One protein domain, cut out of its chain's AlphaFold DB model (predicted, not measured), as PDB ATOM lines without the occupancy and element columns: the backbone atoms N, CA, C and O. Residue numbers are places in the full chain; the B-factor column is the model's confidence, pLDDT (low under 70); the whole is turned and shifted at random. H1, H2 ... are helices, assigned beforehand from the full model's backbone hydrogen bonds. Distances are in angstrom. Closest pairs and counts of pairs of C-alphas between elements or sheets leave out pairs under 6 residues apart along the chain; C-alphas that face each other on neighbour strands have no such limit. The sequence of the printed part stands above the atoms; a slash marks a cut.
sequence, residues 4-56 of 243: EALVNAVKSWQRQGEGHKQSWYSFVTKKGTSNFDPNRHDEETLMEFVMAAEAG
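Overview. This is residues 4 to 56 of the 243 residues of the protein "Hypothetical protein" of Brandtodinium nutricula (UniProt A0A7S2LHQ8). Three short helices form a small compact cluster, their centres at the corners of a triangle. H2, the longest, lies across the end of H1, H3 packs on H1, and the stretch 31 to 42 folds back from H2 to H3. The printed part has 53 residues, three helices in the order H1, H2, H3 and no named strand: all helix. It is compact, with a radius of gyration of the C-alphas of 9.8 A, and spans 23 by 20 by 18 A.

Along the chain. H2, residues 18 to 30, is 18.4 A long. H1, residues 4 to 14, begins at C-alpha 4 (136.992, 86.444, 101.460) and is 15.3 A long. H3, residues 43 to 54, is 16.3 A long and ends at C-alpha 54 (144.499, 78.966, 115.232).

Arrangement. H2 touches H1 with residues 20 to 24 alone; the closest C-alphas, Gln 14 and Lys 21, are 4.8 A apart, at a steep tilt of 56 degrees, opposite ways. H2 and H3 are close but not clearly touching, the closest C-alphas, Phe 27 and Phe 49, being 7.4 A apart. H1 touches H3, the closest C-alphas being Leu 6 and Leu 46 at 5.9 A, at a steep tilt of 44 degrees, the same way. Every O i to N i+4 pair is within hydrogen-bond range in H1, H2 and H3.

Size, cuts and confidence. The farthest C-alphas, Ser 34 and Ala 55, are 24.5 A apart. The link H1 to H2 is tight, and H2 to H3 is long. The printed part has no cut, and no printed residue is under 70 in pLDDT.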
ATOM      1  N   GLU A   4     138.085  87.429 101.545       90.38
ATOM      2  CA  GLU A   4     136.992  86.444 101.460       90.38
ATOM      3  C   GLU A   4     137.308  85.128 102.187       90.38
ATOM      4  O   GLU A   4     136.441  84.549 102.843       90.38
ATOM      5  N   ALA A   5     138.559  84.664 102.112       92.44
ATOM      6  CA  ALA A   5     138.997  83.460 102.812       92.44
ATOM      7  C   ALA A   5     138.976  83.675 104.332       92.44
ATOM      8  O   ALA A   5     138.498  82.811 105.066       92.44
ATOM      9  N   LEU A   6     139.406  84.854 104.792       92.50
ATOM     10  CA  LEU A   6     139.371  85.227 106.206       92.50
ATOM     11  C   LEU A   6     137.935  85.344 106.729       92.50
ATOM     12  O   LEU A   6     137.611  84.777 107.769       92.50
ATOM     13  N   VAL A   7     137.033  85.981 105.976       92.56
ATOM     14  CA  VAL A   7     135.597  86.015 106.296       92.56
ATOM     15  C   VAL A   7     135.040  84.601 106.453       92.56
ATOM     16  O   VAL A   7     134.301  84.322 107.398       92.56
ATOM     17  N   ASN A   8     135.367  83.699 105.527       92.69
ATOM     18  CA  ASN A   8     134.880  82.325 105.568       92.69
ATOM     19  C   ASN A   8     135.450  81.538 106.756       92.69
ATOM     20  O   ASN A   8     134.710  80.736 107.329       92.69
ATOM     21  N   ALA A   9     136.696  81.807 107.156       92.00
ATOM     22  CA  ALA A   9     137.326  81.237 108.347       92.00
ATOM     23  C   ALA A   9     136.678  81.743 109.648       92.00
ATOM     24  O   ALA A   9     136.343  80.951 110.526       92.00
ATOM     25  N   VAL A  10     136.377  83.041 109.759       92.44
ATOM     26  CA  VAL A  10     135.626  83.562 110.918       92.44
ATOM     27  C   VAL A  10     134.214  82.974 110.959       92.44
ATOM     28  O   VAL A  10     133.726  82.568 112.012       92.44
ATOM     29  N   LYS A  11     133.551  82.846 109.804       92.62
ATOM     30  CA  LYS A  11     132.228  82.213 109.727       92.62
ATOM     31  C   LYS A  11     132.270  80.724 110.075       92.62
ATOM     32  O   LYS A  11     131.305  80.224 110.645       92.62
ATOM     33  N   SER A  12     133.324  79.991 109.707       91.31
ATOM     34  CA  SER A  12     133.466  78.585 110.102       91.31
ATOM     35  C   SER A  12     133.717  78.459 111.598       91.31
ATOM     36  O   SER A  12     133.075  77.623 112.224       91.31
ATOM     37  N   TRP A  13     134.530  79.343 112.182       91.06
ATOM     38  CA  TRP A  13     134.724  79.458 113.628       91.06
ATOM     39  C   TRP A  13     133.404  79.673 114.375       91.06
ATOM     40  O   TRP A  13     133.046  78.894 115.252       91.06
ATOM     41  N   GLN A  14     132.600  80.648 113.945       92.19
ATOM     42  CA  GLN A  14     131.280  80.929 114.524       92.19
ATOM     43  C   GLN A  14     130.292  79.750 114.448       92.19
ATOM     44  O   GLN A  14     129.348  79.688 115.237       92.19
ATOM     45  N   ARG A  15     130.469  78.822 113.495       88.38
ATOM     46  CA  ARG A  15     129.615  77.628 113.348       88.38
ATOM     47  C   ARG A  15     129.957  76.510 114.333       88.38
ATOM     48  O   ARG A  15     129.145  75.602 114.472       88.38
ATOM     49  N   GLN A  16     131.113  76.561 114.996       83.94
ATOM     50  CA  GLN A  16     131.559  75.496 115.901       83.94
ATOM     51  C   GLN A  16     130.759  75.458 117.206       83.94
ATOM     52  O   GLN A  16     130.508  74.385 117.745       83.94
ATOM     53  N   GLY A  17     130.295  76.608 117.698       86.44
ATOM     54  CA  GLY A  17     129.468  76.652 118.897       86.44
ATOM     55  C   GLY A  17     129.201  78.065 119.392       86.44
ATOM     56  O   GLY A  17     129.723  79.043 118.860       86.44
ATOM     57  N   GLU A  18     128.387  78.176 120.438       81.31
ATOM     58  CA  GLU A  18     127.991  79.482 120.972       81.31
ATOM     59  C   GLU A  18     129.166  80.225 121.627       81.31
ATOM     60  O   GLU A  18     129.359  81.409 121.362       81.31
ATOM     61  N   GLY A  19     130.038  79.522 122.357       86.44
ATOM     62  CA  GLY A  19     131.269  80.103 122.912       86.44
ATOM     63  C   GLY A  19     132.224  80.665 121.850       86.44
ATOM     64  O   GLY A  19     132.871  81.689 122.062       86.44
ATOM     65  N   HIS A  20     132.226  80.082 120.647       89.19
ATOM     66  CA  HIS A  20     133.028  80.563 119.517       89.19
ATOM     67  C   HIS A  20     132.460  81.853 118.905       89.19
ATOM     68  O   HIS A  20     133.205  82.686 118.387       89.19
ATOM     69  N   LYS A  21     131.138  82.053 118.971       89.12
ATOM     70  CA  LYS A  21     130.519  83.326 118.576       89.12
ATOM     71  C   LYS A  21     130.791  84.409 119.607       89.12
ATOM     72  O   LYS A  21     131.157  85.515 119.226       89.12
ATOM     73  N   GLN A  22     130.655  84.082 120.893       85.12
ATOM     74  CA  GLN A  22     130.945  85.023 121.976       85.12
ATOM     75  C   GLN A  22     132.403  85.487 121.933       85.12
ATOM     76  O   GLN A  22     132.670  86.676 122.105       85.12
ATOM     77  N   SER A  23     133.341  84.594 121.610       89.62
ATOM     78  CA  SER A  23     134.747  84.969 121.479       89.62
ATOM     79  C   SER A  23     135.011  85.926 120.307       89.62
ATOM     80  O   SER A  23     135.761  86.893 120.461       89.62
ATOM     81  N   TRP A  24     134.309  85.758 119.178       91.25
ATOM     82  CA  TRP A  24     134.295  86.743 118.088       91.25
ATOM     83  C   TRP A  24     133.678  88.080 118.518       91.25
ATOM     84  O   TRP A  24     134.254  89.136 118.260       91.25
ATOM     85  N   TYR A  25     132.541  88.064 119.216       88.75
ATOM     86  CA  TYR A  25     131.884  89.289 119.686       88.75
ATOM     87  C   TYR A  25     132.767  90.071 120.657       88.75
ATOM     88  O   TYR A  25     132.888  91.289 120.526       88.75
ATOM     89  N   SER A  26     133.426  89.379 121.586       86.56
ATOM     90  CA  SER A  26     134.353  89.980 122.545       86.56
ATOM     91  C   SER A  26     135.552  90.617 121.839       86.56
ATOM     92  O   SER A  26     135.870  91.783 122.079       86.56
ATOM     93  N   PHE A  27     136.153  89.906 120.881       90.25
ATOM     94  CA  PHE A  27     137.273  90.415 120.089       90.25
ATOM     95  C   PHE A  27     136.917  91.692 119.312       90.25
ATOM     96  O   PHE A  27     137.612  92.708 119.392       90.25
ATOM     97  N   VAL A  28     135.788  91.667 118.607       89.38
ATOM     98  CA  VAL A  28     135.285  92.778 117.789       89.38
ATOM     99  C   VAL A  28     134.879  93.989 118.636       89.38
ATOM    100  O   VAL A  28     135.136  95.139 118.259       89.38
ATOM    101  N   THR A  29     134.309  93.732 119.816       87.12
ATOM    102  CA  THR A  29     133.971  94.764 120.806       87.12
ATOM    103  C   THR A  29     135.231  95.404 121.386       87.12
ATOM    104  O   THR A  29     135.288  96.627 121.507       87.12
ATOM    105  N   LYS A  30     136.283  94.620 121.673       85.25
ATOM    106  CA  LYS A  30     137.589  95.124 122.140       85.25
ATOM    107  C   LYS A  30     138.263  96.040 121.112       85.25
ATOM    108  O   LYS A  30     138.942  96.989 121.491       85.25
ATOM    109  N   LYS A  31     138.029  95.796 119.820       82.56
ATOM    110  CA  LYS A  31     138.446  96.669 118.708       82.56
ATOM    111  C   LYS A  31     137.579  97.931 118.554       82.56
ATOM    112  O   LYS A  31     137.855  98.754 117.688       82.56
ATOM    113  N   GLY A  32     136.548  98.108 119.385       83.75
ATOM    114  CA  GLY A  32     135.689  99.296 119.405       83.75
ATOM    115  C   GLY A  32     134.545  99.270 118.390       83.75
ATOM    116  O   GLY A  32     133.906 100.295 118.157       83.75
ATOM    117  N   THR A  33     134.263  98.117 117.782       80.69
ATOM    118  CA  THR A  33     133.182  97.981 116.801       80.69
ATOM    119  C   THR A  33     132.016  97.184 117.385       80.69
ATOM    120  O   THR A  33     132.199  96.283 118.194       80.69
ATOM    121  N   SER A  34     130.791  97.535 116.993       82.25
ATOM    122  CA  SER A  34     129.553  96.852 117.420       82.25
ATOM    123  C   SER A  34     128.870  96.089 116.283       82.25
ATOM    124  O   SER A  34     127.746  95.608 116.425       82.25
ATOM    125  N   ASN A  35     129.528  96.014 115.126       85.19
ATOM    126  CA  ASN A  35     129.060  95.238 113.991       85.19
ATOM    127  C   ASN A  35     129.717  93.867 114.071       85.19
ATOM    128  O   ASN A  35     130.933  93.813 114.113       85.19
ATOM    129  N   PHE A  36     128.939  92.790 114.126       90.62
ATOM    130  CA  PHE A  36     129.472  91.435 114.317       90.62
ATOM    131  C   PHE A  36     129.533  90.616 113.023       90.62
ATOM    132  O   PHE A  36     129.860  89.430 113.071       90.62
ATOM    133  N   ASP A  37     129.204  91.218 111.877       89.81
ATOM    134  CA  ASP A  37     129.319  90.578 110.567       89.81
ATOM    135  C   ASP A  37     130.781  90.623 110.077       89.81
ATOM    136  O   ASP A  37     131.275  91.715 109.781       89.81
ATOM    137  N   PRO A  38     131.467  89.470 109.906       90.75
ATOM    138  CA  PRO A  38     132.853  89.409 109.434       90.75
ATOM    139  C   PRO A  38     133.108  90.180 108.129       90.75
ATOM    140  O   PRO A  38     134.181  90.743 107.946       90.75
ATOM    141  N   ASN A  39     132.117  90.285 107.233       91.25
ATOM    142  CA  ASN A  39     132.259  91.045 105.982       91.25
ATOM    143  C   ASN A  39     132.448  92.556 106.198       91.25
ATOM    144  O   ASN A  39     132.913  93.263 105.300       91.25
ATOM    145  N   ARG A  40     132.051  93.064 107.368       90.12
ATOM    146  CA  ARG A  40     132.070  94.488 107.723       90.12
ATOM    147  C   ARG A  40     133.381  94.916 108.374       90.12
ATOM    148  O   ARG A  40     133.541  96.109 108.615       90.12
ATOM    149  N   HIS A  41     134.299  93.978 108.600       90.81
ATOM    150  CA  HIS A  41     135.635  94.251 109.111       90.81
ATOM    151  C   HIS A  41     136.663  94.309 107.980       90.81
ATOM    152  O   HIS A  41     136.471  93.784 106.875       90.81
ATOM    153  N   ASP A  42     137.736  95.032 108.253       93.19
ATOM    154  CA  ASP A  42     138.940  95.103 107.444       93.19
ATOM    155  C   ASP A  42     139.744  93.794 107.524       93.19
ATOM    156  O   ASP A  42     139.505  92.927 108.366       93.19
ATOM    157  N   GLU A  43     140.672  93.631 106.586       93.12
ATOM    158  CA  GLU A  43     141.456  92.403 106.446       93.12
ATOM    159  C   GLU A  43     142.374  92.150 107.649       93.12
ATOM    160  O   GLU A  43     142.508  91.004 108.075       93.12
ATOM    161  N   GLU A  44     142.939  93.208 108.234       91.75
ATOM    162  CA  GLU A  44     143.840  93.127 109.385       91.75
ATOM    163  C   GLU A  44     143.103  92.586 110.617       91.75
ATOM    164  O   GLU A  44     143.544  91.604 111.214       91.75
ATOM    165  N   THR A  45     141.922  93.132 110.927       92.50
ATOM    166  CA  THR A  45     141.075  92.640 112.027       92.50
ATOM    167  C   THR A  45     140.703  91.161 111.863       92.50
ATOM    168  O   THR A  45     140.729  90.397 112.832       92.50
ATOM    169  N   LEU A  46     140.351  90.733 110.646       93.12
ATOM    170  CA  LEU A  46     139.986  89.339 110.381       93.12
ATOM    171  C   LEU A  46     141.193  88.400 110.484       93.12
ATOM    172  O   LEU A  46     141.070  87.303 111.027       93.12
ATOM    173  N   MET A  47     142.352  88.827 109.979       92.19
ATOM    174  CA  MET A  47     143.591  88.055 110.039       92.19
ATOM    175  C   MET A  47     144.066  87.879 111.479       92.19
ATOM    176  O   MET A  47     144.390  86.764 111.876       92.19
ATOM    177  N   GLU A  48     144.039  88.942 112.282       92.00
ATOM    178  CA  GLU A  48     144.420  88.885 113.692       92.00
ATOM    179  C   GLU A  48     143.538  87.908 114.478       92.00
ATOM    180  O   GLU A  48     144.056  87.103 115.255       92.00
ATOM    181  N   PHE A  49     142.223  87.914 114.234       93.81
ATOM    182  CA  PHE A  49     141.316  86.966 114.876       93.81
ATOM    183  C   PHE A  49     141.590  85.521 114.453       93.81
ATOM    184  O   PHE A  49     141.705  84.653 115.313       93.81
ATOM    185  N   VAL A  50     141.710  85.249 113.149       91.94
ATOM    186  CA  VAL A  50     141.964  83.889 112.642       91.94
ATOM    187  C   VAL A  50     143.298  83.358 113.167       91.94
ATOM    188  O   VAL A  50     143.353  82.234 113.654       91.94
ATOM    189  N   MET A  51     144.348  84.182 113.176       89.62
ATOM    190  CA  MET A  51     145.643  83.801 113.744       89.62
ATOM    191  C   MET A  51     145.565  83.546 115.252       89.62
ATOM    192  O   MET A  51     146.182  82.606 115.749       89.62
ATOM    193  N   ALA A  52     144.815  84.361 115.998       87.88
ATOM    194  CA  ALA A  52     144.610  84.139 117.427       87.88
ATOM    195  C   ALA A  52     143.805  82.855 117.700       87.88
ATOM    196  O   ALA A  52     144.116  82.139 118.656       87.88
ATOM    197  N   ALA A  53     142.812  82.554 116.856       89.00
ATOM    198  CA  ALA A  53     141.987  81.353 116.924       89.00
ATOM    199  C   ALA A  53     142.817  80.087 116.666       89.00
ATOM    200  O   ALA A  53     142.797  79.159 117.470       89.00
ATOM    201  N   GLU A  54     143.606  80.077 115.589       86.38
ATOM    202  CA  GLU A  54     144.499  78.966 115.232       86.38
ATOM    203  C   GLU A  54     145.622  78.768 116.256       86.38
ATOM    204  O   GLU A  54     146.011  77.640 116.545       86.38
ATOM    205  N   ALA A  55     146.111  79.852 116.863       86.50
ATOM    206  CA  ALA A  55     147.095  79.789 117.940       86.50
ATOM    207  C   ALA A  55     146.511  79.311 119.285       86.50
ATOM    208  O   ALA A  55     147.248  79.263 120.271       86.50
ATOM    209  N   GLY A  56     145.205  79.019 119.360       83.75
ATOM    210  CA  GLY A  56     144.532  78.600 120.591       83.75
ATOM    211  C   GLY A  56     144.507  79.680 121.678       83.75
ATOM    212  O   GLY A  56     144.340  79.372 122.852       83.75
TER     213      GLY A  56